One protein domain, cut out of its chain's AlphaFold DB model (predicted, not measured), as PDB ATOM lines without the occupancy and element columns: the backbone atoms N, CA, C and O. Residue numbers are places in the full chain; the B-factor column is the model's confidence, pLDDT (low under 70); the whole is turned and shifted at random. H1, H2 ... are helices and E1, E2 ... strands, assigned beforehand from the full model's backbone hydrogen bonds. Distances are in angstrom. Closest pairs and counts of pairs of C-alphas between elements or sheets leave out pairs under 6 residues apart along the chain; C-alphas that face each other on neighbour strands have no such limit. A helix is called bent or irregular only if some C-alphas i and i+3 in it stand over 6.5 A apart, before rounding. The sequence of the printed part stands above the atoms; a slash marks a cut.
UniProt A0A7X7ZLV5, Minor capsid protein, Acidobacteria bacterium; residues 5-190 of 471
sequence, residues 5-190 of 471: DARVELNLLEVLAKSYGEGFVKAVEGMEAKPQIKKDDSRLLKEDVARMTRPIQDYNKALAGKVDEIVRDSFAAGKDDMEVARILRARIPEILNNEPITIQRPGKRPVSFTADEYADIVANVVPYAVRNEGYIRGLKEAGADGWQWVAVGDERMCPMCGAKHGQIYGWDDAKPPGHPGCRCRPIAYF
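This is residues 5 to 190 of the 471 residues of the protein "Minor capsid protein" of Acidobacteria bacterium (UniProt A0A7X7ZLV5). Picture an elongated model in which the bent helix H2 runs along much of the length and H3, then the bent helix H4, fold back beside it; the hairpin of H2b and H3 makes one end. Toward the other end H1, the arm H2a, the arm H4b and the two-stranded sheet E3-E4 come one after another, with small H5 near one end of E3, while the small hairpin E1-E2 comes between H3 and H4. The printed part has 186 residues with five named helices and four named strands in the order H1, H2, H3, E1, E2, H4, E3, H5, E4; both sheets are antiparallel and the class is mostly helix. The whole is loose, with a radius of gyration of the C-alphas of 20.9 A and spans of 69 by 38 by 33 A.

Start with H1, residues 5 to 29, and go on to H2, residues 41 to 76, assigned as one helix by its hydrogen bonds but bent: C-alphas 52 and 55 are 7.0 A apart, and arms H2a, residues 41 to 52, and H2b, residues 55 to 76, stand at a steep tilt of 45 degrees. With residues 13 to 17 alone H1 touches H2a, closest at the C-alphas of Ala 17 and Lys 46, 6.7 A, at a steep tilt of 50 degrees, opposite ways. H2b and H3, residues 81 to 98, form a helical hairpin, closest at the C-alphas of Ser 74 and Val 84, 6.2 A; their tilt of 36 degrees is only just steep. In the hairpin of E1, residues 101 to 103, and E2, residues 111 to 113, find N 103 and O 111 within hydrogen-bond range at 2.8 A. H4, residues 115 to 141, was likewise assigned as one helix but is bent, with C-alphas 123 and 126 6.8 A apart; its arms are H4a, residues 115 to 123, and H4b, residues 126 to 141. H4b touches H2a, closest at the C-alphas of Met 52 and Val 126, 6.3 A, at a steep tilt of 45 degrees. E3, residues 146 to 150, pairs antiparallel with E4, residues 185 to 189, where N 148 and O 187 are 2.9 A apart; the closest C-alphas of H4b and E4 are those of Leu 139 and Ala 188, 5.8 A. H5, residues 159 to 164, touches no helix; its closest C-alpha to E3 is that of Lys 164, 6.2 A from that of Trp 149. Every O i to N i+4 pair is within hydrogen-bond range in H1, H2a, H2b, H4a, H4b and H5, and 12 of 14 in H3.

Find C-alpha 5 at (33.204, 5.545, -7.491); from there H1 runs 35.9 A to residue 29. H2a covers 16.2 A and H2b 31.2 A, ending at C-alpha 76 (15.626, -13.686, -9.607). H3 covers 25.4 A with a kink of 27 degrees near residue 90; it is neither bent nor irregular, but only just: C-alphas 90 and 93 are 6.5 A apart. H4a covers 12.0 A and H4b 22.7 A. E4 ends at C-alpha 189 (39.972, 33.161, 22.580).

The C-alphas farthest apart, those of Glu 32 and Gly 78, are 69.7 A apart. The printed part has no cut; the links H1 to H2 and H5 to E4 are long. Look for pLDDT under 70 at residues 5 to 42, 46, 55 to 56 and 142; the mean of the printed part is 76.1.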
ATOM      1  N   ASP A   5      33.203   4.952  -8.833       40.19
ATOM      2  CA  ASP A   5      33.204   5.545  -7.491       40.19
ATOM      3  C   ASP A   5      34.510   6.278  -7.166       40.19
ATOM      4  O   ASP A   5      34.474   7.447  -6.792       40.19
ATOM      5  N   ALA A   6      35.668   5.650  -7.397       38.72
ATOM      6  CA  ALA A   6      36.964   6.253  -7.086       38.72
ATOM      7  C   ALA A   6      37.257   7.499  -7.942       38.72
ATOM      8  O   ALA A   6      37.892   8.438  -7.466       38.72
ATOM      9  N   ARG A   7      36.782   7.545  -9.199       41.69
ATOM     10  CA  ARG A   7      36.941   8.726 -10.075       41.69
ATOM     11  C   ARG A   7      36.025   9.879  -9.677       41.69
ATOM     12  O   ARG A   7      36.457  11.027  -9.728       41.69
ATOM     13  N   VAL A   8      34.775   9.599  -9.310       41.53
ATOM     14  CA  VAL A   8      33.833  10.634  -8.849       41.53
ATOM     15  C   VAL A   8      34.288  11.204  -7.503       41.53
ATOM     16  O   VAL A   8      34.258  12.417  -7.314       41.53
ATOM     17  N   GLU A   9      34.786  10.346  -6.613       47.09
ATOM     18  CA  GLU A   9      35.339  10.716  -5.310       47.09
ATOM     19  C   GLU A   9      36.553  11.650  -5.436       47.09
ATOM     20  O   GLU A   9      36.556  12.733  -4.850       47.09
ATOM     21  N   LEU A  10      37.543  11.279  -6.258       46.44
ATOM     22  CA  LEU A  10      38.722  12.110  -6.534       46.44
ATOM     23  C   LEU A  10      38.345  13.461  -7.149       46.44
ATOM     24  O   LEU A  10      38.827  14.496  -6.693       46.44
ATOM     25  N   ASN A  11      37.436  13.470  -8.126       49.69
ATOM     26  CA  ASN A  11      37.015  14.704  -8.787       49.69
ATOM     27  C   ASN A  11      36.248  15.639  -7.840       49.69
ATOM     28  O   ASN A  11      36.453  16.849  -7.883       49.69
ATOM     29  N   LEU A  12      35.378  15.111  -6.971       46.97
ATOM     30  CA  LEU A  12      34.638  15.932  -6.008       46.97
ATOM     31  C   LEU A  12      35.574  16.524  -4.944       46.97
ATOM     32  O   LEU A  12      35.464  17.707  -4.624       46.97
ATOM     33  N   LEU A  13      36.523  15.726  -4.443       47.22
ATOM     34  CA  LEU A  13      37.575  16.176  -3.525       47.22
ATOM     35  C   LEU A  13      38.415  17.300  -4.142       47.22
ATOM     36  O   LEU A  13      38.654  18.320  -3.495       47.22
ATOM     37  N   GLU A  14      38.830  17.139  -5.399       51.38
ATOM     38  CA  GLU A  14      39.602  18.147  -6.127       51.38
ATOM     39  C   GLU A  14      38.803  19.427  -6.378       51.38
ATOM     40  O   GLU A  14      39.321  20.521  -6.153       51.38
ATOM     41  N   VAL A  15      37.536  19.318  -6.786       55.81
ATOM     42  CA  VAL A  15      36.665  20.477  -7.038       55.81
ATOM     43  C   VAL A  15      36.373  21.246  -5.750       55.81
ATOM     44  O   VAL A  15      36.443  22.477  -5.758       55.81
ATOM     45  N   LEU A  16      36.089  20.559  -4.640       48.41
ATOM     46  CA  LEU A  16      35.860  21.201  -3.343       48.41
ATOM     47  C   LEU A  16      37.136  21.875  -2.828       48.41
ATOM     48  O   LEU A  16      37.091  23.045  -2.449       48.41
ATOM     49  N   ALA A  17      38.279  21.188  -2.880       50.81
ATOM     50  CA  ALA A  17      39.562  21.757  -2.472       50.81
ATOM     51  C   ALA A  17      39.939  22.985  -3.317       50.81
ATOM     52  O   ALA A  17      40.375  23.999  -2.771       50.81
ATOM     53  N   LYS A  18      39.717  22.928  -4.636       52.00
ATOM     54  CA  LYS A  18      39.981  24.037  -5.559       52.00
ATOM     55  C   LYS A  18      39.041  25.218  -5.325       52.00
ATOM     56  O   LYS A  18      39.520  26.337  -5.198       52.00
ATOM     57  N   SER A  19      37.737  24.982  -5.190       47.25
ATOM     58  CA  SER A  19      36.748  26.050  -4.964       47.25
ATOM     59  C   SER A  19      36.992  26.789  -3.642       47.25
ATOM     60  O   SER A  19      36.862  28.011  -3.575       47.25
ATOM     61  N   TYR A  20      37.402  26.066  -2.594       51.00
ATOM     62  CA  TYR A  20      37.778  26.665  -1.312       51.00
ATOM     63  C   TYR A  20      39.120  27.390  -1.364       51.00
ATOM     64  O   TYR A  20      39.226  28.496  -0.833       51.00
ATOM     65  N   GLY A  21      40.119  26.806  -2.029       46.72
ATOM     66  CA  GLY A  21      41.397  27.465  -2.282       46.72
ATOM     67  C   GLY A  21      41.219  28.776  -3.052       46.72
ATOM     68  O   GLY A  21      41.753  29.800  -2.645       46.72
ATOM     69  N   GLU A  22      40.399  28.785  -4.105       44.47
ATOM     70  CA  GLU A  22      40.098  29.976  -4.912       44.47
ATOM     71  C   GLU A  22      39.292  31.029  -4.138       44.47
ATOM     72  O   GLU A  22      39.582  32.222  -4.236       44.47
ATOM     73  N   GLY A  23      38.306  30.614  -3.335       44.25
ATOM     74  CA  GLY A  23      37.561  31.521  -2.457       44.25
ATOM     75  C   GLY A  23      38.449  32.173  -1.395       44.25
ATOM     76  O   GLY A  23      38.291  33.356  -1.097       44.25
ATOM     77  N   PHE A  24      39.421  31.423  -0.867       40.12
ATOM     78  CA  PHE A  24      40.428  31.939   0.052       40.12
ATOM     79  C   PHE A  24      41.365  32.922  -0.658       40.12
ATOM     80  O   PHE A  24      41.512  34.041  -0.184       40.12
ATOM     81  N   VAL A  25      41.908  32.574  -1.831       44.00
ATOM     82  CA  VAL A  25      42.778  33.457  -2.635       44.00
ATOM     83  C   VAL A  25      42.092  34.783  -2.981       44.00
ATOM     84  O   VAL A  25      42.698  35.835  -2.811       44.00
ATOM     85  N   LYS A  26      40.808  34.780  -3.354       49.44
ATOM     86  CA  LYS A  26      40.056  36.030  -3.582       49.44
ATOM     87  C   LYS A  26      39.869  36.871  -2.316       49.44
ATOM     88  O   LYS A  26      39.831  38.095  -2.397       49.44
ATOM     89  N   ALA A  27      39.749  36.239  -1.147       46.88
ATOM     90  CA  ALA A  27      39.723  36.952   0.130       46.88
ATOM     91  C   ALA A  27      41.107  37.534   0.480       46.88
ATOM     92  O   ALA A  27      41.181  38.644   0.996       46.88
ATOM     93  N   VAL A  28      42.188  36.824   0.137       45.28
ATOM     94  CA  VAL A  28      43.582  37.283   0.268       45.28
ATOM     95  C   VAL A  28      43.882  38.489  -0.614       45.28
ATOM     96  O   VAL A  28      44.540  39.420  -0.161       45.28
ATOM     97  N   GLU A  29      43.400  38.495  -1.856       50.59
ATOM     98  CA  GLU A  29      43.602  39.598  -2.807       50.59
ATOM     99  C   GLU A  29      43.012  40.931  -2.312       50.59
ATOM    100  O   GLU A  29      43.466  41.992  -2.734       50.59
ATOM    101  N   GLY A  30      42.040  40.890  -1.392       49.03
ATOM    102  CA  GLY A  30      41.448  42.066  -0.750       49.03
ATOM    103  C   GLY A  30      42.064  42.464   0.598       49.03
ATOM    104  O   GLY A  30      41.604  43.438   1.192       49.03
ATOM    105  N   MET A  31      43.057  41.731   1.115       46.16
ATOM    106  CA  MET A  31      43.694  42.001   2.411       46.16
ATOM    107  C   MET A  31      45.116  42.553   2.218       46.16
ATOM    108  O   MET A  31      45.913  41.989   1.475       46.16
ATOM    109  N   GLU A  32      45.471  43.633   2.929       42.94
ATOM    110  CA  GLU A  32      46.833  44.210   2.904       42.94
ATOM    111  C   GLU A  32      47.901  43.232   3.430       42.94
ATOM    112  O   GLU A  32      49.065  43.295   3.034       42.94
ATOM    113  N   ALA A  33      47.501  42.282   4.280       45.25
ATOM    114  CA  ALA A  33      48.341  41.190   4.753       45.25
ATOM    115  C   ALA A  33      48.033  39.908   3.968       45.25
ATOM    116  O   ALA A  33      46.974  39.301   4.140       45.25
ATOM    117  N   LYS A  34      48.978  39.466   3.131       45.78
ATOM    118  CA  LYS A  34      48.894  38.162   2.458       45.78
ATOM    119  C   LYS A  34      49.065  37.054   3.507       45.78
ATOM    120  O   LYS A  34      50.135  36.986   4.115       45.78
ATOM    121  N   PRO A  35      48.068  36.187   3.753       49.78
ATOM    122  CA  PRO A  35      48.256  35.053   4.635       49.78
ATOM    123  C   PRO A  35      49.268  34.086   4.021       49.78
ATOM    124  O   PRO A  35      49.290  33.837   2.815       49.78
ATOM    125  N   GLN A  36      50.127  33.563   4.886       52.28
ATOM    126  CA  GLN A  36      51.188  32.629   4.541       52.28
ATOM    127  C   GLN A  36      50.572  31.237   4.355       52.28
ATOM    128  O   GLN A  36      50.385  30.512   5.327       52.28
ATOM    129  N   ILE A  37      50.215  30.882   3.120       53.66
ATOM    130  CA  ILE A  37      49.779  29.520   2.785       53.66
ATOM    131  C   ILE A  37      51.026  28.633   2.729       53.66
ATOM    132  O   ILE A  37      51.904  28.836   1.887       53.66
ATOM    133  N   LYS A  38      51.113  27.645   3.618       60.69
ATOM    134  CA  LYS A  38      52.215  26.679   3.665       60.69
ATOM    135  C   LYS A  38      51.973  25.557   2.655       60.69
ATOM    136  O   LYS A  38      50.839  25.204   2.332       60.69
ATOM    137  N   LYS A  39      53.057  24.927   2.194       53.62
ATOM    138  CA  LYS A  39      53.001  23.776   1.272       53.62
ATOM    139  C   LYS A  39      52.154  22.617   1.829       53.62
ATOM    140  O   LYS A  39      51.486  21.926   1.062       53.62
ATOM    141  N   ASP A  40      52.129  22.460   3.152       66.25
ATOM    142  CA  ASP A  40      51.378  21.407   3.841       66.25
ATOM    143  C   ASP A  40      49.880  21.702   4.010       66.25
ATOM    144  O   ASP A  40      49.097  20.761   4.167       66.25
ATOM    145  N   ASP A  41      49.438  22.959   3.893       64.38
ATOM    146  CA  ASP A  41      48.027  23.329   4.092       64.38
ATOM    147  C   ASP A  41      47.115  22.652   3.066       64.38
ATOM    148  O   ASP A  41      46.006  22.221   3.382       64.38
ATOM    149  N   SER A  42      47.616  22.470   1.842       65.50
ATOM    150  CA  SER A  42      46.903  21.753   0.780       65.50
ATOM    151  C   SER A  42      46.751  20.258   1.073       65.50
ATOM    152  O   SER A  42      45.744  19.661   0.696       65.50
ATOM    153  N   ARG A  43      47.734  19.635   1.738       73.75
ATOM    154  CA  ARG A  43      47.655  18.224   2.148       73.75
ATOM    155  C   ARG A  43      46.632  18.064   3.267       73.75
ATOM    156  O   ARG A  43      45.736  17.232   3.154       73.75
ATOM    157  N   LEU A  44      46.728  18.901   4.296       72.00
ATOM    158  CA  LEU A  44      45.826  18.853   5.443       72.00
ATOM    159  C   LEU A  44      44.375  19.157   5.044       72.00
ATOM    160  O   LEU A  44      43.459  18.496   5.521       72.00
ATOM    161  N   LEU A  45      44.156  20.102   4.122       71.62
ATOM    162  CA  LEU A  45      42.827  20.371   3.570       71.62
ATOM    163  C   LEU A  45      42.243  19.133   2.877       71.62
ATOM    164  O   LEU A  45      41.081  18.803   3.096       71.62
ATOM    165  N   LYS A  46      43.037  18.420   2.067       68.69
ATOM    166  CA  LYS A  46      42.587  17.177   1.416       68.69
ATOM    167  C   LYS A  46      42.222  16.098   2.435       68.69
ATOM    168  O   LYS A  46      41.214  15.423   2.253       68.69
ATOM    169  N   GLU A  47      43.006  15.961   3.502       76.50
ATOM    170  CA  GLU A  47      42.733  15.022   4.598       76.50
ATOM    171  C   GLU A  47      41.442  15.376   5.348       76.50
ATOM    172  O   GLU A  47      40.630  14.490   5.623       76.50
ATOM    173  N   ASP A  48      41.206  16.662   5.621       73.25
ATOM    174  CA  ASP A  48      39.978  17.127   6.267       73.25
ATOM    175  C   ASP A  48      38.748  16.902   5.400       73.25
ATOM    176  O   ASP A  48      37.749  16.370   5.892       73.25
ATOM    177  N   VAL A  49      38.820  17.249   4.110       73.19
ATOM    178  CA  VAL A  49      37.712  16.990   3.188       73.19
ATOM    179  C   VAL A  49      37.459  15.483   3.128       73.19
ATOM    180  O   VAL A  49      36.338  15.076   3.403       73.19
ATOM    181  N   ALA A  50      38.477  14.645   2.907       70.31
ATOM    182  CA  ALA A  50      38.314  13.189   2.845       70.31
ATOM    183  C   ALA A  50      37.684  12.602   4.124       70.31
ATOM    184  O   ALA A  50      36.771  11.775   4.063       70.31
ATOM    185  N   ARG A  51      38.125  13.061   5.302       78.44
ATOM    186  CA  ARG A  51      37.556  12.660   6.595       78.44
ATOM    187  C   ARG A  51      36.088  13.066   6.716       78.44
ATOM    188  O   ARG A  51      35.265  12.250   7.133       78.44
ATOM    189  N   MET A  52      35.758  14.311   6.374       72.19
ATOM    190  CA  MET A  52      34.405  14.858   6.508       72.19
ATOM    191  C   MET A  52      33.440  14.331   5.441       72.19
ATOM    192  O   MET A  52      32.242  14.240   5.702       72.19
ATOM    193  N   THR A  53      33.948  13.916   4.280       70.06
ATOM    194  CA  THR A  53      33.171  13.272   3.216       70.06
ATOM    195  C   THR A  53      33.091  11.754   3.373       70.06
ATOM    196  O   THR A  53      32.390  11.096   2.617       70.06
ATOM    197  N   ARG A  54      33.742  11.132   4.357       71.00
ATOM    198  CA  ARG A  54      33.631   9.675   4.559       71.00
ATOM    199  C   ARG A  54      32.184   9.191   4.775       71.00
ATOM    200  O   ARG A  54      31.798   8.192   4.174       71.00
ATOM    201  N   PRO A  55      31.325   9.896   5.540       67.56
ATOM    202  CA  PRO A  55      29.906   9.556   5.606       67.56
ATOM    203  C   PRO A  55      29.167   9.640   4.271       67.56
ATOM    204  O   PRO A  55      28.176   8.939   4.092       67.56
ATOM    205  N   ILE A  56      29.668  10.460   3.344       69.62
ATOM    206  CA  ILE A  56      29.113  10.610   1.999       69.62
ATOM    207  C   ILE A  56      29.354   9.344   1.177       69.62
ATOM    208  O   ILE A  56      28.457   8.830   0.516       69.62
ATOM    209  N   GLN A  57      30.550   8.775   1.302       70.75
ATOM    210  CA  GLN A  57      30.918   7.524   0.638       70.75
ATOM    211  C   GLN A  57      30.048   6.355   1.105       70.75
ATOM    212  O   GLN A  57      29.578   5.564   0.288       70.75
ATOM    213  N   ASP A  58      29.778   6.281   2.411       76.19
ATOM    214  CA  ASP A  58      28.916   5.243   2.975       76.19
ATOM    215  C   ASP A  58      27.475   5.343   2.444       76.19
ATOM    216  O   ASP A  58      26.859   4.315   2.158       76.19
ATOM    217  N   TYR A  59      26.949   6.563   2.271       81.12
ATOM    218  CA  TYR A  59      25.623   6.790   1.687       81.12
ATOM    219  C   TYR A  59      25.568   6.328   0.230       81.12
ATOM    220  O   TYR A  59      24.688   5.551  -0.130       81.12
ATOM    221  N   ASN A  60      26.532   6.755  -0.595       81.62
ATOM    222  CA  ASN A  60      26.597   6.359  -2.003       81.62
ATOM    223  C   ASN A  60      26.672   4.837  -2.149       81.62
ATOM    224  O   ASN A  60      25.971   4.258  -2.976       81.62
ATOM    225  N   LYS A  61      27.460   4.178  -1.294       84.00
ATOM    226  CA  LYS A  61      27.567   2.718  -1.269       84.00
ATOM    227  C   LYS A  61      26.251   2.047  -0.869       84.00
ATOM    228  O   LYS A  61      25.872   1.050  -1.478       84.00
ATOM    229  N   ALA A  62      25.553   2.579   0.132       83.88
ATOM    230  CA  ALA A  62      24.258   2.054   0.560       83.88
ATOM    231  C   ALA A  62      23.171   2.259  -0.511       83.88
ATOM    232  O   ALA A  62      22.397   1.342  -0.783       83.88
ATOM    233  N   LEU A  63      23.155   3.419  -1.175       85.50
ATOM    234  CA  LEU A  63      22.261   3.705  -2.296       85.50
ATOM    235  C   LEU A  63      22.535   2.769  -3.482       85.50
ATOM    236  O   LEU A  63      21.603   2.175  -4.020       85.50
ATOM    237  N   ALA A  64      23.806   2.588  -3.856       86.38
ATOM    238  CA  ALA A  64      24.206   1.656  -4.907       86.38
ATOM    239  C   ALA A  64      23.809   0.213  -4.568       86.38
ATOM    240  O   ALA A  64      23.276  -0.487  -5.424       86.38
ATOM    241  N   GLY A  65      23.994  -0.209  -3.311       87.25
ATOM    242  CA  GLY A  65      23.559  -1.521  -2.830       87.25
ATOM    243  C   GLY A  65      22.051  -1.730  -2.959       87.25
ATOM    244  O   GLY A  65      21.621  -2.782  -3.419       87.25
ATOM    245  N   LYS A  66      21.245  -0.710  -2.642       86.88
ATOM    246  CA  LYS A  66      19.784  -0.765  -2.794       86.88
ATOM    247  C   LYS A  66      19.352  -0.872  -4.260       86.88
ATOM    248  O   LYS A  66      18.396  -1.575  -4.576       86.88
ATOM    249  N   VAL A  67      20.055  -0.197  -5.173       89.00
ATOM    250  CA  VAL A  67      19.811  -0.338  -6.619       89.00
ATOM    251  C   VAL A  67      20.225  -1.732  -7.107       89.00
ATOM    252  O   VAL A  67      19.474  -2.346  -7.862       89.00
ATOM    253  N   ASP A  68      21.370  -2.251  -6.656       91.56
ATOM    254  CA  ASP A  68      21.848  -3.604  -6.986       91.56
ATOM    255  C   ASP A  68      20.867  -4.686  -6.509       91.56
ATOM    256  O   ASP A  68      20.566  -5.615  -7.253       91.56
ATOM    257  N   GLU A  69      20.296  -4.533  -5.312       92.25
ATOM    258  CA  GLU A  69      19.265  -5.425  -4.767       92.25
ATOM    259  C   GLU A  69      18.025  -5.472  -5.671       92.25
ATOM    260  O   GLU A  69      17.596  -6.550  -6.072       92.25
ATOM    261  N   ILE A  70      17.518  -4.315  -6.116       92.12
ATOM    262  CA  ILE A  70      16.370  -4.248  -7.041       92.12
ATOM    263  C   ILE A  70      16.668  -4.972  -8.357       92.12
ATOM    264  O   ILE A  70      15.788  -5.646  -8.905       92.12
ATOM    265  N   VAL A  71      17.886  -4.824  -8.881       92.25
ATOM    266  CA  VAL A  71      18.323  -5.504 -10.107       92.25
ATOM    267  C   VAL A  71      18.366  -7.015  -9.889       92.25
ATOM    268  O   VAL A  71      17.765  -7.758 -10.667       92.25
ATOM    269  N   ARG A  72      19.021  -7.474  -8.818       93.88
ATOM    270  CA  ARG A  72      19.142  -8.900  -8.480       93.88
ATOM    271  C   ARG A  72      17.786  -9.552  -8.260       93.88
ATOM    272  O   ARG A  72      17.527 -10.595  -8.856       93.88
ATOM    273  N   ASP A  73      16.918  -8.927  -7.475       94.81
ATOM    274  CA  ASP A  73      15.584  -9.449  -7.176       94.81
ATOM    275  C   ASP A  73      14.706  -9.497  -8.426       94.81
ATOM    276  O   ASP A  73      13.926 -10.429  -8.619       94.81
ATOM    277  N   SER A  74      14.856  -8.518  -9.323       92.50
ATOM    278  CA  SER A  74      14.123  -8.500 -10.589       92.50
ATOM    279  C   SER A  74      14.552  -9.640 -11.515       92.50
ATOM    280  O   SER A  74      13.685 -10.303 -12.085       92.50
ATOM    281  N   PHE A  75      15.853  -9.926 -11.611       92.75
ATOM    282  CA  PHE A  75      16.342 -11.086 -12.360       92.75
ATOM    283  C   PHE A  75      15.979 -12.416 -11.689       92.75
ATOM    284  O   PHE A  75      15.578 -13.354 -12.374       92.75
ATOM    285  N   ALA A  76      16.046 -12.501 -10.357       94.62
ATOM    286  CA  ALA A  76      15.626 -13.686  -9.607       94.62
ATOM    287  C   ALA A  76      14.127 -13.989  -9.792       94.62
ATOM    288  O   ALA A  76      13.726 -15.151  -9.802       94.62
ATOM    289  N   ALA A  77      13.310 -12.954 -10.003       94.38
ATOM    290  CA  ALA A  77      11.896 -13.071 -10.350       94.38
ATOM    291  C   ALA A  77      11.636 -13.415 -11.835       94.38
ATOM    292  O   ALA A  77      10.477 -13.462 -12.245       94.38
ATOM    293  N   GLY A  78      12.681 -13.651 -12.639       95.44
ATOM    294  CA  GLY A  78      12.577 -14.078 -14.038       95.44
ATOM    295  C   GLY A  78      12.295 -12.961 -15.045       95.44
ATOM    296  O   GLY A  78      11.856 -13.262 -16.153       95.44
ATOM    297  N   LYS A  79      12.513 -11.692 -14.677       95.44
ATOM    298  CA  LYS A  79      12.284 -10.542 -15.566       95.44
ATOM    299  C   LYS A  79      13.418 -10.375 -16.573       95.44
ATOM    300  O   LYS A  79      14.576 -10.634 -16.243       95.44
ATOM    301  N   ASP A  80      13.088  -9.902 -17.772       93.88
ATOM    302  CA  ASP A  80      14.083  -9.605 -18.808       93.88
ATOM    303  C   ASP A  80      14.729  -8.213 -18.645       93.88
ATOM    304  O   ASP A  80      14.260  -7.362 -17.884       93.88
ATOM    305  N   ASP A  81      15.809  -7.956 -19.387       93.06
ATOM    306  CA  ASP A  81      16.582  -6.708 -19.309       93.06
ATOM    307  C   ASP A  81      15.729  -5.442 -19.526       93.06
ATOM    308  O   ASP A  81      15.959  -4.403 -18.896       93.06
ATOM    309  N   MET A  82      14.725  -5.506 -20.408       93.62
ATOM    310  CA  MET A  82      13.855  -4.371 -20.730       93.62
ATOM    311  C   MET A  82      12.854  -4.099 -19.608       93.62
ATOM    312  O   MET A  82      12.536  -2.940 -19.314       93.62
ATOM    313  N   GLU A  83      12.363  -5.152 -18.964       92.62
ATOM    314  CA  GLU A  83      11.520  -5.059 -17.778       92.62
ATOM    315  C   GLU A  83      12.295  -4.519 -16.575       92.62
ATOM    316  O   GLU A  83      11.802  -3.602 -15.910       92.62
ATOM    317  N   VAL A  84      13.523  -4.997 -16.340       92.38
ATOM    318  CA  VAL A  84      14.415  -4.459 -15.297       92.38
ATOM    319  C   VAL A  84      14.680  -2.972 -15.538       92.38
ATOM    320  O   VAL A  84      14.514  -2.160 -14.626       92.38
ATOM    321  N   ALA A  85      14.995  -2.571 -16.773       91.62
ATOM    322  CA  ALA A  85      15.206  -1.164 -17.113       91.62
ATOM    323  C   ALA A  85      13.960  -0.297 -16.840       91.62
ATOM    324  O   ALA A  85      14.079   0.838 -16.367       91.62
ATOM    325  N   ARG A  86      12.756  -0.818 -17.107       93.94
ATOM    326  CA  ARG A  86      11.492  -0.122 -16.816       93.94
ATOM    327  C   ARG A  86      11.264   0.027 -15.308       93.94
ATOM    328  O   ARG A  86      10.866   1.103 -14.868       93.94
ATOM    329  N   ILE A  87      11.562  -1.014 -14.531       93.38
ATOM    330  CA  ILE A  87      11.466  -1.000 -13.063       93.38
ATOM    331  C   ILE A  87      12.426   0.021 -12.466       93.38
ATOM    332  O   ILE A  87      12.015   0.823 -11.632       93.38
ATOM    333  N   LEU A  88      13.678   0.047 -12.929       91.81
ATOM    334  CA  LEU A  88      14.664   1.023 -12.471       91.81
ATOM    335  C   LEU A  88      14.212   2.457 -12.755       91.81
ATOM    336  O   LEU A  88      14.259   3.296 -11.859       91.81
ATOM    337  N   ARG A  89      13.699   2.743 -13.960       91.69
ATOM    338  CA  ARG A  89      13.177   4.081 -14.301       91.69
ATOM    339  C   ARG A  89      12.013   4.520 -13.412       91.69
ATOM    340  O   ARG A  89      11.884   5.713 -13.167       91.69
ATOM    341  N   ALA A  90      11.189   3.583 -12.946       91.06
ATOM    342  CA  ALA A  90      10.083   3.879 -12.040       91.06
ATOM    343  C   ALA A  90      10.545   4.045 -10.581       91.06
ATOM    344  O   ALA A  90      10.117   4.974  -9.906       91.06
ATOM    345  N   ARG A  91      11.444   3.174 -10.100       89.62
ATOM    346  CA  ARG A  91      11.845   3.128  -8.684       89.62
ATOM    347  C   ARG A  91      12.941   4.113  -8.309       89.62
ATOM    348  O   ARG A  91      12.928   4.609  -7.190       89.62
ATOM    349  N   ILE A  92      13.874   4.424  -9.209       87.94
ATOM    350  CA  ILE A  92      14.972   5.356  -8.904       87.94
ATOM    351  C   ILE A  92      14.445   6.731  -8.448       87.94
ATOM    352  O   ILE A  92      14.906   7.197  -7.408       87.94
ATOM    353  N   PRO A  93      13.468   7.370  -9.126       86.44
ATOM    354  CA  PRO A  93      12.905   8.636  -8.654       86.44
ATOM    355  C   PRO A  93      12.274   8.543  -7.259       86.44
ATOM    356  O   PRO A  93      12.439   9.455  -6.455       86.44
ATOM    357  N   GLU A  94      11.577   7.447  -6.948       85.00
ATOM    358  CA  GLU A  94      10.972   7.239  -5.625       85.00
ATOM    359  C   GLU A  94      12.040   7.080  -4.537       85.00
ATOM    360  O   GLU A  94      11.918   7.668  -3.464       85.00
ATOM    361  N   ILE A  95      13.120   6.352  -4.835       85.12
ATOM    362  CA  ILE A  95      14.242   6.162  -3.912       85.12
ATOM    363  C   ILE A  95      14.959   7.484  -3.640       85.12
ATOM    364  O   ILE A  95      15.275   7.773  -2.492       85.12
ATOM    365  N   LEU A  96      15.212   8.280  -4.681       81.12
ATOM    366  CA  LEU A  96      15.913   9.553  -4.533       81.12
ATOM    367  C   LEU A  96      15.062  10.587  -3.788       81.12
ATOM    368  O   LEU A  96      15.576  11.262  -2.904       81.12
ATOM    369  N   ASN A  97      13.767  10.682  -4.091       77.88
ATOM    370  CA  ASN A  97      12.940  11.769  -3.564       77.88
ATOM    371  C   ASN A  97      12.273  11.448  -2.217       77.88
ATOM    372  O   ASN A  97      12.012  12.362  -1.445       77.88
ATOM    373  N   ASN A  98      11.966  10.175  -1.929       77.94
ATOM    374  CA  ASN A  98      11.042   9.840  -0.836       77.94
ATOM    375  C   ASN A  98      11.564   8.792   0.154       77.94
ATOM    376  O   ASN A  98      11.033   8.703   1.262       77.94
ATOM    377  N   GLU A  99      12.562   7.976  -0.204       86.00
ATOM    378  CA  GLU A  99      12.990   6.869   0.657       86.00
ATOM    379  C   GLU A  99      14.314   7.153   1.375       86.00
ATOM    380  O   GLU A  99      15.345   7.339   0.725       86.00
ATOM    381  N   PRO A 100      14.345   7.100   2.717       85.31
ATOM    382  CA  PRO A 100      15.594   7.238   3.442       85.31
ATOM    383  C   PRO A 100      16.492   6.011   3.230       85.31
ATOM    384  O   PRO A 100      16.058   4.856   3.316       85.31
ATOM    385  N   ILE A 101      17.776   6.260   2.994       85.31
ATOM    386  CA  ILE A 101      18.827   5.244   2.943       85.31
ATOM    387  C   ILE A 101      19.449   5.130   4.330       85.31
ATOM    388  O   ILE A 101      19.877   6.123   4.918       85.31
ATOM    389  N   THR A 102      19.500   3.906   4.857       83.44
ATOM    390  CA  THR A 102      20.049   3.634   6.189       83.44
ATOM    391  C   THR A 102      21.484   3.140   6.088       83.44
ATOM    392  O   THR A 102      21.773   2.162   5.403       83.44
ATOM    393  N   ILE A 103      22.379   3.798   6.816       81.00
ATOM    394  CA  ILE A 103      23.790   3.447   6.932       81.00
ATOM    395  C   ILE A 103      24.012   2.827   8.310       81.00
ATOM    396  O   ILE A 103      23.810   3.475   9.341       81.00
ATOM    397  N   GLN A 104      24.485   1.581   8.328       79.56
ATOM    398  CA  GLN A 104      24.876   0.884   9.549       79.56
ATOM    399  C   GLN A 104      26.399   0.788   9.629       79.56
ATOM    400  O   GLN A 104      27.047   0.241   8.740       79.56
ATOM    401  N   ARG A 105      26.979   1.277  10.730       76.94
ATOM    402  CA  ARG A 105      28.413   1.134  11.019       76.94
ATOM    403  C   ARG A 105      28.628   0.236  12.241       76.94
ATOM    404  O   ARG A 105      27.836   0.319  13.186       76.94
ATOM    405  N   PRO A 106      29.692  -0.586  12.277       73.44
ATOM    406  CA  PRO A 106      30.020  -1.385  13.455       73.44
ATOM    407  C   PRO A 106      30.160  -0.508  14.708       73.44
ATOM    408  O   PRO A 106      30.867   0.500  14.694       73.44
ATOM    409  N   GLY A 107      29.451  -0.859  15.785       74.88
ATOM    410  CA  GLY A 107      29.514  -0.144  17.068       74.88
ATOM    411  C   GLY A 107      28.903   1.267  17.085       74.88
ATOM    412  O   GLY A 107      29.082   1.991  18.065       74.88
ATOM    413  N   LYS A 108      28.188   1.692  16.034       73.81
ATOM    414  CA  LYS A 108      27.481   2.986  15.984       73.81
ATOM    415  C   LYS A 108      25.985   2.778  15.747       73.81
ATOM    416  O   LYS A 108      25.563   1.767  15.190       73.81
ATOM    417  N   ARG A 109      25.181   3.757  16.173       73.75
ATOM    418  CA  ARG A 109      23.739   3.767  15.891       73.75
ATOM    419  C   ARG A 109      23.507   3.912  14.377       73.75
ATOM    420  O   ARG A 109      24.233   4.702  13.766       73.75
ATOM    421  N   PRO A 110      22.539   3.181  13.794       78.06
ATOM    422  CA  PRO A 110      22.132   3.396  12.412       78.06
ATOM    423  C   PRO A 110      21.704   4.845  12.203       78.06
ATOM    424  O   PRO A 110      21.089   5.454  13.083       78.06
ATOM    425  N   VAL A 111      22.039   5.383  11.036       75.50
ATOM    426  CA  VAL A 111      21.632   6.724  10.614       75.50
ATOM    427  C   VAL A 111      20.939   6.627   9.263       75.50
ATOM    428  O   VAL A 111      21.400   5.892   8.392       75.50
ATOM    429  N   SER A 112      19.836   7.348   9.104       81.31
ATOM    430  CA  SER A 112      18.990   7.288   7.913       81.31
ATOM    431  C   SER A 112      18.758   8.697   7.389       81.31
ATOM    432  O   SER A 112      18.427   9.580   8.177       81.31
ATOM    433  N   PHE A 113      18.938   8.894   6.085       78.31
ATOM    434  CA  PHE A 113      18.755  10.189   5.421       78.31
ATOM    435  C   PHE A 113      18.151   9.982   4.032       78.31
ATOM    436  O   PHE A 113      18.425   8.969   3.387       78.31
ATOM    437  N   THR A 114      17.346  10.930   3.569       83.81
ATOM    438  CA  THR A 114      16.890  11.037   2.172       83.81
ATOM    439  C   THR A 114      17.989  11.614   1.272       83.81
ATOM    440  O   THR A 114      18.990  12.138   1.772       83.81
ATOM    441  N   ALA A 115      17.827  11.548  -0.057       79.50
ATOM    442  CA  ALA A 115      18.819  12.125  -0.969       79.50
ATOM    443  C   ALA A 115      18.886  13.660  -0.874       79.50
ATOM    444  O   ALA A 115      19.967  14.220  -1.045       79.50
ATOM    445  N   ASP A 116      17.774  14.318  -0.539       78.00
ATOM    446  CA  ASP A 116      17.724  15.767  -0.321       78.00
ATOM    447  C   ASP A 116      18.454  16.169   0.967       78.00
ATOM    448  O   ASP A 116      19.344  17.017   0.932       78.00
ATOM    449  N   GLU A 117      18.174  15.502   2.095       75.38
ATOM    450  CA  GLU A 117      18.904  15.733   3.356       75.38
ATOM    451  C   GLU A 117      20.402  15.464   3.191       75.38
ATOM    452  O   GLU A 117      21.254  16.170   3.736       75.38
ATOM    453  N   TYR A 118      20.728  14.437   2.414       77.69
ATOM    454  CA  TYR A 118      22.090  14.118   2.041       77.69
ATOM    455  C   TYR A 118      22.738  15.242   1.225       77.69
ATOM    456  O   TYR A 118      23.812  15.718   1.600       77.69
ATOM    457  N   ALA A 119      22.084  15.704   0.156       76.44
ATOM    458  CA  ALA A 119      22.564  16.807  -0.671       76.44
ATOM    459  C   ALA A 119      22.775  18.081   0.160       76.44
ATOM    460  O   ALA A 119      23.803  18.744   0.013       76.44
ATOM    461  N   ASP A 120      21.877  18.369   1.102       75.44
ATOM    462  CA  ASP A 120      21.993  19.497   2.024       75.44
ATOM    463  C   ASP A 120      23.200  19.381   2.962       75.44
ATOM    464  O   ASP A 120      23.895  20.372   3.205       75.44
ATOM    465  N   ILE A 121      23.501  18.184   3.472       76.38
ATOM    466  CA  ILE A 121      24.704  17.944   4.284       76.38
ATOM    467  C   ILE A 121      25.966  18.203   3.452       76.38
ATOM    468  O   ILE A 121      26.883  18.887   3.921       76.38
ATOM    469  N   VAL A 122      26.013  17.701   2.216       74.69
ATOM    470  CA  VAL A 122      27.165  17.895   1.320       74.69
ATOM    471  C   VAL A 122      27.334  19.363   0.936       74.69
ATOM    472  O   VAL A 122      28.455  19.867   0.943       74.69
ATOM    473  N   ALA A 123      26.241  20.058   0.630       74.50
ATOM    474  CA  ALA A 123      26.276  21.433   0.151       74.50
ATOM    475  C   ALA A 123      26.508  22.455   1.273       74.50
ATOM    476  O   ALA A 123      27.164  23.471   1.051       74.50
ATOM    477  N   ASN A 124      25.987  22.203   2.478       73.62
ATOM    478  CA  ASN A 124      25.938  23.218   3.533       73.62
ATOM    479  C   ASN A 124      26.720  22.849   4.797       73.62
ATOM    480  O   ASN A 124      27.199  23.744   5.488       73.62
ATOM    481  N   VAL A 125      26.872  21.567   5.136       77.25
ATOM    482  CA  VAL A 125      27.516  21.165   6.402       77.25
ATOM    483  C   VAL A 125      29.000  20.910   6.204       77.25
ATOM    484  O   VAL A 125      29.819  21.529   6.883       77.25
ATOM    485  N   VAL A 126      29.357  20.039   5.260       77.50
ATOM    486  CA  VAL A 126      30.761  19.700   4.969       77.50
ATOM    487  C   VAL A 126      31.603  20.940   4.654       77.50
ATOM    488  O   VAL A 126      32.660  21.099   5.265       77.50
ATOM    489  N   PRO A 127      31.151  21.874   3.802       77.25
ATOM    490  CA  PRO A 127      31.985  22.999   3.404       77.25
ATOM    491  C   PRO A 127      32.247  23.974   4.570       77.25
ATOM    492  O   PRO A 127      33.349  24.503   4.733       77.25
ATOM    493  N   TYR A 128      31.259  24.154   5.454       80.06
ATOM    494  CA  TYR A 128      31.414  24.933   6.686       80.06
ATOM    495  C   TYR A 128      32.281  24.231   7.732       80.06
ATOM    496  O   TYR A 128      33.073  24.892   8.402       80.06
ATOM    497  N   ALA A 129      32.156  22.911   7.866       82.56
ATOM    498  CA  ALA A 129      32.977  22.123   8.776       82.56
ATOM    499  C   ALA A 129      34.461  22.202   8.391       82.56
ATOM    500  O   ALA A 129      35.288  22.538   9.236       82.56
ATOM    501  N   VAL A 130      34.779  22.003   7.107       80.38
ATOM    502  CA  VAL A 130      36.149  22.096   6.575       80.38
ATOM    503  C   VAL A 130      36.722  23.493   6.803       80.38
ATOM    504  O   VAL A 130      37.831  23.641   7.315       80.38
ATOM    505  N   ARG A 131      35.941  24.536   6.493       82.31
ATOM    506  CA  ARG A 131      36.337  25.923   6.763       82.31
ATOM    507  C   ARG A 131      36.653  26.140   8.245       82.31
ATOM    508  O   ARG A 131      37.679  26.736   8.558       82.31
ATOM    509  N   ASN A 132      35.771  25.715   9.147       85.94
ATOM    510  CA  ASN A 132      35.935  25.950  10.582       85.94
ATOM    511  C   ASN A 132      37.144  25.203  11.157       85.94
ATOM    512  O   ASN A 132      37.821  25.744  12.028       85.94
ATOM    513  N   GLU A 133      37.448  24.010  10.644       84.94
ATOM    514  CA  GLU A 133      38.656  23.258  10.999       84.94
ATOM    515  C   GLU A 133      39.926  24.032  10.611       84.94
ATOM    516  O   GLU A 133      40.809  24.236  11.445       84.94
ATOM    517  N   GLY A 134      39.974  24.560   9.383       81.12
ATOM    518  CA  GLY A 134      41.075  25.412   8.929       81.12
ATOM    519  C   GLY A 134      41.212  26.692   9.757       81.12
ATOM    520  O   GLY A 134      42.315  27.055  10.160       81.12
ATOM    521  N   TYR A 135      40.091  27.343  10.087       81.62
ATOM    522  CA  TYR A 135      40.084  28.515  10.968       81.62
ATOM    523  C   TYR A 135      40.662  28.186  12.343       81.62
ATOM    524  O   TYR A 135      41.548  28.891  12.805       81.62
ATOM    525  N   ILE A 136      40.205  27.112  12.989       85.69
ATOM    526  CA  ILE A 136      40.683  26.717  14.321       85.69
ATOM    527  C   ILE A 136      42.176  26.390  14.301       85.69
ATOM    528  O   ILE A 136      42.892  26.800  15.215       85.69
ATOM    529  N   ARG A 137      42.666  25.720  13.252       84.81
ATOM    530  CA  ARG A 137      44.104  25.494  13.070       84.81
ATOM    531  C   ARG A 137      44.865  26.817  12.991       84.81
ATOM    532  O   ARG A 137      45.823  27.001  13.733       84.81
ATOM    533  N   GLY A 138      44.378  27.761  12.186       76.06
ATOM    534  CA  GLY A 138      44.958  29.101  12.089       76.06
ATOM    535  C   GLY A 138      44.938  29.867  13.416       76.06
ATOM    536  O   GLY A 138      45.913  30.526  13.755       76.06
ATOM    537  N   LEU A 139      43.869  29.744  14.210       80.06
ATOM    538  CA  LEU A 139      43.787  30.347  15.546       80.06
ATOM    539  C   LEU A 139      44.835  29.766  16.501       80.06
ATOM    540  O   LEU A 139      45.478  30.516  17.234       80.06
ATOM    541  N   LYS A 140      45.015  28.442  16.475       82.06
ATOM    542  CA  LYS A 140      46.028  27.747  17.274       82.06
ATOM    543  C   LYS A 140      47.440  28.182  16.877       82.06
ATOM    544  O   LYS A 140      48.248  28.482  17.747       82.06
ATOM    545  N   GLU A 141      47.720  28.271  15.577       75.69
ATOM    546  CA  GLU A 141      49.006  28.757  15.055       75.69
ATOM    547  C   GLU A 141      49.259  30.236  15.380       75.69
ATOM    548  O   GLU A 141      50.394  30.620  15.641       75.69
ATOM    549  N   ALA A 142      48.207  31.056  15.427       69.94
ATOM    550  CA  ALA A 142      48.283  32.462  15.821       69.94
ATOM    551  C   ALA A 142      48.453  32.676  17.341       69.94
ATOM    552  O   ALA A 142      48.483  33.821  17.795       69.94
ATOM    553  N   GLY A 143      48.553  31.602  18.132       72.75
ATOM    554  CA  GLY A 143      48.806  31.672  19.572       72.75
ATOM    555  C   GLY A 143      47.578  32.004  20.422       72.75
ATOM    556  O   GLY A 143      47.729  32.538  21.518       72.75
ATOM    557  N   ALA A 144      46.363  31.726  19.937       78.38
ATOM    558  CA  ALA A 144      45.180  31.767  20.796       78.38
ATOM    559  C   ALA A 144      45.264  30.688  21.893       78.38
ATOM    560  O   ALA A 144      45.888  29.648  21.703       78.38
ATOM    561  N   ASP A 145      44.619  30.914  23.039       80.12
ATOM    562  CA  ASP A 145      44.562  29.958  24.158       80.12
ATOM    563  C   ASP A 145      43.422  28.934  23.998       80.12
ATOM    564  O   ASP A 145      43.350  27.937  24.713       80.12
ATOM    565  N   GLY A 146      42.511  29.189  23.061       88.25
ATOM    566  CA  GLY A 146      41.381  28.336  22.720       88.25
ATOM    567  C   GLY A 146      40.505  29.009  21.671       88.25
ATOM    568  O   GLY A 146      40.918  29.961  20.999       88.25
ATOM    569  N   TRP A 147      39.260  28.557  21.554       91.56
ATOM    570  CA  TRP A 147      38.280  29.203  20.685       91.56
ATOM    571  C   TRP A 147      36.949  29.415  21.395       91.56
ATOM    572  O   TRP A 147      36.589  28.705  22.331       91.56
ATOM    573  N   GLN A 148      36.210  30.423  20.949       91.88
ATOM    574  CA  GLN A 148      34.887  30.751  21.465       91.88
ATOM    575  C   GLN A 148      33.822  30.447  20.412       91.88
ATOM    576  O   GLN A 148      33.998  30.744  19.226       91.88
ATOM    577  N   TRP A 149      32.697  29.872  20.836       92.44
ATOM    578  CA  TRP A 149      31.579  29.577  19.944       92.44
ATOM    579  C   TRP A 149      30.733  30.826  19.691       92.44
ATOM    580  O   TRP A 149      30.084  31.364  20.592       92.44
ATOM    581  N   VAL A 150      30.676  31.278  18.439       90.25
ATOM    582  CA  VAL A 150      29.863  32.430  18.036       90.25
ATOM    583  C   VAL A 150      28.688  31.959  17.200       90.25
ATOM    584  O   VAL A 150      28.856  31.471  16.081       90.25
ATOM    585  N   ALA A 151      27.489  32.121  17.754       88.56
ATOM    586  CA  ALA A 151      26.249  31.972  17.018       88.56
ATOM    587  C   ALA A 151      25.893  33.295  16.322       88.56
ATOM    588  O   ALA A 151      26.340  34.360  16.739       88.56
ATOM    589  N   VAL A 152      25.108  33.221  15.243       85.00
ATOM    590  CA  VAL A 152      24.751  34.397  14.423       85.00
ATOM    591  C   VAL A 152      23.877  35.393  15.192       85.00
ATOM    592  O   VAL A 152      23.962  36.587  14.933       85.00
ATOM    593  N   GLY A 153      23.072  34.918  16.149       79.88
ATOM    594  CA  GLY A 153      22.241  35.781  16.992       79.88
ATOM    595  C   GLY A 153      20.990  36.344  16.309       79.88
ATOM    596  O   GLY A 153      20.415  37.295  16.824       79.88
ATOM    597  N   ASP A 154      20.569  35.788  15.170       84.81
ATOM    598  CA  ASP A 154      19.347  36.201  14.467       84.81
ATOM    599  C   ASP A 154      18.123  35.344  14.843       84.81
ATOM    600  O   ASP A 154      18.227  34.355  15.573       84.81
ATOM    601  N   GLU A 155      16.953  35.693  14.304       81.06
ATOM    602  CA  GLU A 155      15.675  34.995  14.539       81.06
ATOM    603  C   GLU A 155      15.689  33.512  14.126       81.06
ATOM    604  O   GLU A 155      14.829  32.736  14.534       81.06
ATOM    605  N   ARG A 156      16.670  33.098  13.317       77.31
ATOM    606  CA  ARG A 156      16.844  31.720  12.837       77.31
ATOM    607  C   ARG A 156      17.850  30.936  13.687       77.31
ATOM    608  O   ARG A 156      18.235  29.825  13.317       77.31
ATOM    609  N   MET A 157      18.337  31.505  14.789       82.56
ATOM    610  CA  MET A 157      19.252  30.841  15.709       82.56
ATOM    611  C   MET A 157      18.509  29.800  16.552       82.56
ATOM    612  O   MET A 157      17.564  30.117  17.269       82.56
ATOM    613  N   CYS A 158      18.967  28.547  16.509       81.25
ATOM    614  CA  CYS A 158      18.377  27.499  17.338       81.25
ATOM    615  C   CYS A 158      18.791  27.648  18.821       81.25
ATOM    616  O   CYS A 158      19.890  28.146  19.104       81.25
ATOM    617  N   PRO A 159      17.978  27.153  19.777       83.44
ATOM    618  CA  PRO A 159      18.282  27.251  21.209       83.44
ATOM    619  C   PRO A 159      19.630  26.634  21.602       83.44
ATOM    620  O   PRO A 159      20.337  27.174  22.448       83.44
ATOM    621  N   MET A 160      20.024  25.533  20.952       86.19
ATOM    622  CA  MET A 160      21.308  24.875  21.212       86.19
ATOM    623  C   MET A 160      22.496  25.771  20.841       86.19
ATOM    624  O   MET A 160      23.440  25.897  21.619       86.19
ATOM    625  N   CYS A 161      22.434  26.442  19.686       85.25
ATOM    626  CA  CYS A 161      23.473  27.384  19.275       85.25
ATOM    627  C   CYS A 161      23.514  28.614  20.189       85.25
ATOM    628  O   CYS A 161      24.603  29.068  20.530       85.25
ATOM    629  N   GLY A 162      22.350  29.110  20.623       85.25
ATOM    630  CA  GLY A 162      22.258  30.193  21.604       85.25
ATOM    631  C   GLY A 162      22.897  29.825  22.946       85.25
ATOM    632  O   GLY A 162      23.677  30.603  23.480       85.25
ATOM    633  N   ALA A 163      22.659  28.609  23.449       87.06
ATOM    634  CA  ALA A 163      23.250  28.131  24.700       87.06
ATOM    635  C   ALA A 163      24.780  28.001  24.633       87.06
ATOM    636  O   ALA A 163      25.467  28.221  25.628       87.06
ATOM    637  N   LYS A 164      25.318  27.649  23.461       89.19
ATOM    638  CA  LYS A 164      26.765  27.569  23.230       89.19
ATOM    639  C   LYS A 164      27.407  28.931  22.996       89.19
ATOM    640  O   LYS A 164      28.625  29.038  23.116       89.19
ATOM    641  N   HIS A 165      26.628  29.955  22.653       89.88
ATOM    642  CA  HIS A 165      27.162  31.265  22.318       89.88
ATOM    643  C   HIS A 165      28.001  31.840  23.463       89.88
ATOM    644  O   HIS A 165      27.581  31.874  24.615       89.88
ATOM    645  N   GLY A 166      29.211  32.282  23.135       87.50
ATOM    646  CA  GLY A 166      30.124  32.898  24.086       87.50
ATOM    647  C   GLY A 166      30.893  31.907  24.968       87.50
ATOM    648  O   GLY A 166      31.807  32.330  25.674       87.50
ATOM    649  N   GLN A 167      30.587  30.607  24.911       92.00
ATOM    650  CA  GLN A 167      31.339  29.594  25.649       92.00
ATOM    651  C   GLN A 167      32.712  29.355  25.018       92.00
ATOM    652  O   GLN A 167      32.875  29.442  23.796       92.00
ATOM    653  N   ILE A 168      33.684  29.056  25.878       91.56
ATOM    654  CA  ILE A 168      35.078  28.803  25.518       91.56
ATOM    655  C   ILE A 168      35.287  27.295  25.434       91.56
ATOM    656  O   ILE A 168      34.808  26.551  26.287       91.56
ATOM    657  N   TYR A 169      36.015  26.881  24.410       91.06
ATOM    658  CA  TYR A 169      36.280  25.496  24.072       91.06
ATOM    659  C   TYR A 169      37.781  25.296  23.825       91.06
ATOM    660  O   TYR A 169      38.480  26.182  23.319       91.06
ATOM    661  N   GLY A 170      38.267  24.115  24.189       89.38
ATOM    662  CA  GLY A 170      39.596  23.623  23.862       89.38
ATOM    663  C   GLY A 170      39.680  23.096  22.429       89.38
ATOM    664  O   GLY A 170      38.689  22.976  21.706       89.38
ATOM    665  N   TRP A 171      40.892  22.764  21.990       89.31
ATOM    666  CA  TRP A 171      41.159  22.373  20.599       89.31
ATOM    667  C   TRP A 171      40.456  21.082  20.167       89.31
ATOM    668  O   TRP A 171      40.063  20.961  19.005       89.31
ATOM    669  N   ASP A 172      40.253  20.156  21.100       85.75
ATOM    670  CA  ASP A 172      39.674  18.834  20.835       85.75
ATOM    671  C   ASP A 172      38.154  18.785  21.038       85.75
ATOM    672  O   ASP A 172      37.513  17.779  20.730       85.75
ATOM    673  N   ASP A 173      37.554  19.888  21.488       88.44
ATOM    674  CA  ASP A 173      36.112  19.972  21.676       88.44
ATOM    675  C   ASP A 173      35.347  19.921  20.348       88.44
ATOM    676  O   ASP A 173      35.870  20.206  19.260       88.44
ATOM    677  N   ALA A 174      34.062  19.567  20.448       85.12
ATOM    678  CA  ALA A 174      33.149  19.513  19.315       85.12
ATOM    679  C   ALA A 174      33.009  20.894  18.657       85.12
ATOM    680  O   ALA A 174      32.583  21.860  19.291       85.12
ATOM    681  N   LYS A 175      33.336  20.960  17.365       87.62
ATOM    682  CA  LYS A 175      33.413  22.193  16.571       87.62
ATOM    683  C   LYS A 175      32.097  22.446  15.829       87.62
ATOM    684  O   LYS A 175      31.400  21.490  15.482       87.62
ATOM    685  N   PRO A 176      31.736  23.705  15.535       86.88
ATOM    686  CA  PRO A 176      30.670  23.977  14.581       86.88
ATOM    687  C   PRO A 176      31.071  23.460  13.184       86.88
ATOM    688  O   PRO A 176      32.236  23.597  12.806       86.88
ATOM    689  N   PRO A 177      30.133  22.941  12.376       83.44
ATOM    690  CA  PRO A 177      28.682  22.949  12.558       83.44
ATOM    691  C   PRO A 177      28.171  21.853  13.511       83.44
ATOM    692  O   PRO A 177      28.493  20.683  13.359       83.44
ATOM    693  N   GLY A 178      27.316  22.223  14.473       78.81
ATOM    694  CA  GLY A 178      26.729  21.267  15.427       78.81
ATOM    695  C   GLY A 178      25.479  20.534  14.922       78.81
ATOM    696  O   GLY A 178      24.995  19.629  15.593       78.81
ATOM    697  N   HIS A 179      24.924  20.948  13.781       76.69
ATOM    698  CA  HIS A 179      23.742  20.362  13.143       76.69
ATOM    699  C   HIS A 179      23.644  20.818  11.672       76.69
ATOM    700  O   HIS A 179      24.326  21.783  11.294       76.69
ATOM    701  N   PRO A 180      22.782  20.190  10.849       73.31
ATOM    702  CA  PRO A 180      22.474  20.673   9.504       73.31
ATOM    703  C   PRO A 180      21.987  22.127   9.499       73.31
ATOM    704  O   PRO A 180      21.170  22.514  10.334       73.31
ATOM    705  N   GLY A 181      22.535  22.958   8.608       72.06
ATOM    706  CA  GLY A 181      22.213  24.392   8.531       72.06
ATOM    707  C   GLY A 181      22.806  25.261   9.653       72.06
ATOM    708  O   GLY A 181      22.432  26.427   9.797       72.06
ATOM    709  N   CYS A 182      23.720  24.729  10.470       82.25
ATOM    710  CA  CYS A 182      24.401  25.513  11.499       82.25
ATOM    711  C   CYS A 182      25.288  26.599  10.868       82.25
ATOM    712  O   CYS A 182      26.194  26.306  10.094       82.25
ATOM    713  N   ARG A 183      25.064  27.856  11.264       82.25
ATOM    714  CA  ARG A 183      25.821  29.034  10.796       82.25
ATOM    715  C   ARG A 183      26.809  29.566  11.839       82.25
ATOM    716  O   ARG A 183      27.290  30.690  11.730       82.25
ATOM    717  N   CYS A 184      27.073  28.780  12.881       87.06
ATOM    718  CA  CYS A 184      28.007  29.165  13.932       87.06
ATOM    719  C   CYS A 184      29.451  29.098  13.441       87.06
ATOM    720  O   CYS A 184      29.798  28.285  12.580       87.06
ATOM    721  N   ARG A 185      30.300  29.934  14.036       88.19
ATOM    722  CA  ARG A 185      31.728  29.998  13.726       88.19
ATOM    723  C   ARG A 185      32.574  30.013  15.001       88.19
ATOM    724  O   ARG A 185      32.121  30.553  16.013       88.19
ATOM    725  N   PRO A 186      33.792  29.460  14.955       88.75
ATOM    726  CA  PRO A 186      34.778  29.651  16.003       88.75
ATOM    727  C   PRO A 186      35.460  31.018  15.838       88.75
ATOM    728  O   PRO A 186      35.705  31.465  14.715       88.75
ATOM    729  N   ILE A 187      35.781  31.677  16.949       85.81
ATOM    730  CA  ILE A 187      36.673  32.849  16.977       85.81
ATOM    731  C   ILE A 187      37.795  32.637  17.991       85.81
ATOM    732  O   ILE A 187      37.674  31.787  18.872       85.81
ATOM    733  N   ALA A 188      38.871  33.416  17.868       81.81
ATOM    734  CA  ALA A 188      40.001  33.367  18.788       81.81
ATOM    735  C   ALA A 188      39.548  33.639  20.226       81.81
ATOM    736  O   ALA A 188      38.840  34.617  20.475       81.81
ATOM    737  N   TYR A 189      40.004  32.818  21.168       85.38
ATOM    738  CA  TYR A 189      39.972  33.161  22.580       85.38
ATOM    739  C   TYR A 189      41.402  33.345  23.079       85.38
ATOM    740  O   TYR A 189      42.216  32.429  22.997       85.38
ATOM    741  N   PHE A 190      41.684  34.531  23.612       79.75
ATOM    742  CA  PHE A 190      42.911  34.817  24.340       79.75
ATOM    743  C   PHE A 190      42.546  34.982  25.805       79.75
ATOM    744  O   PHE A 190      41.690  35.808  26.151       79.75
TER     745      PHE A 190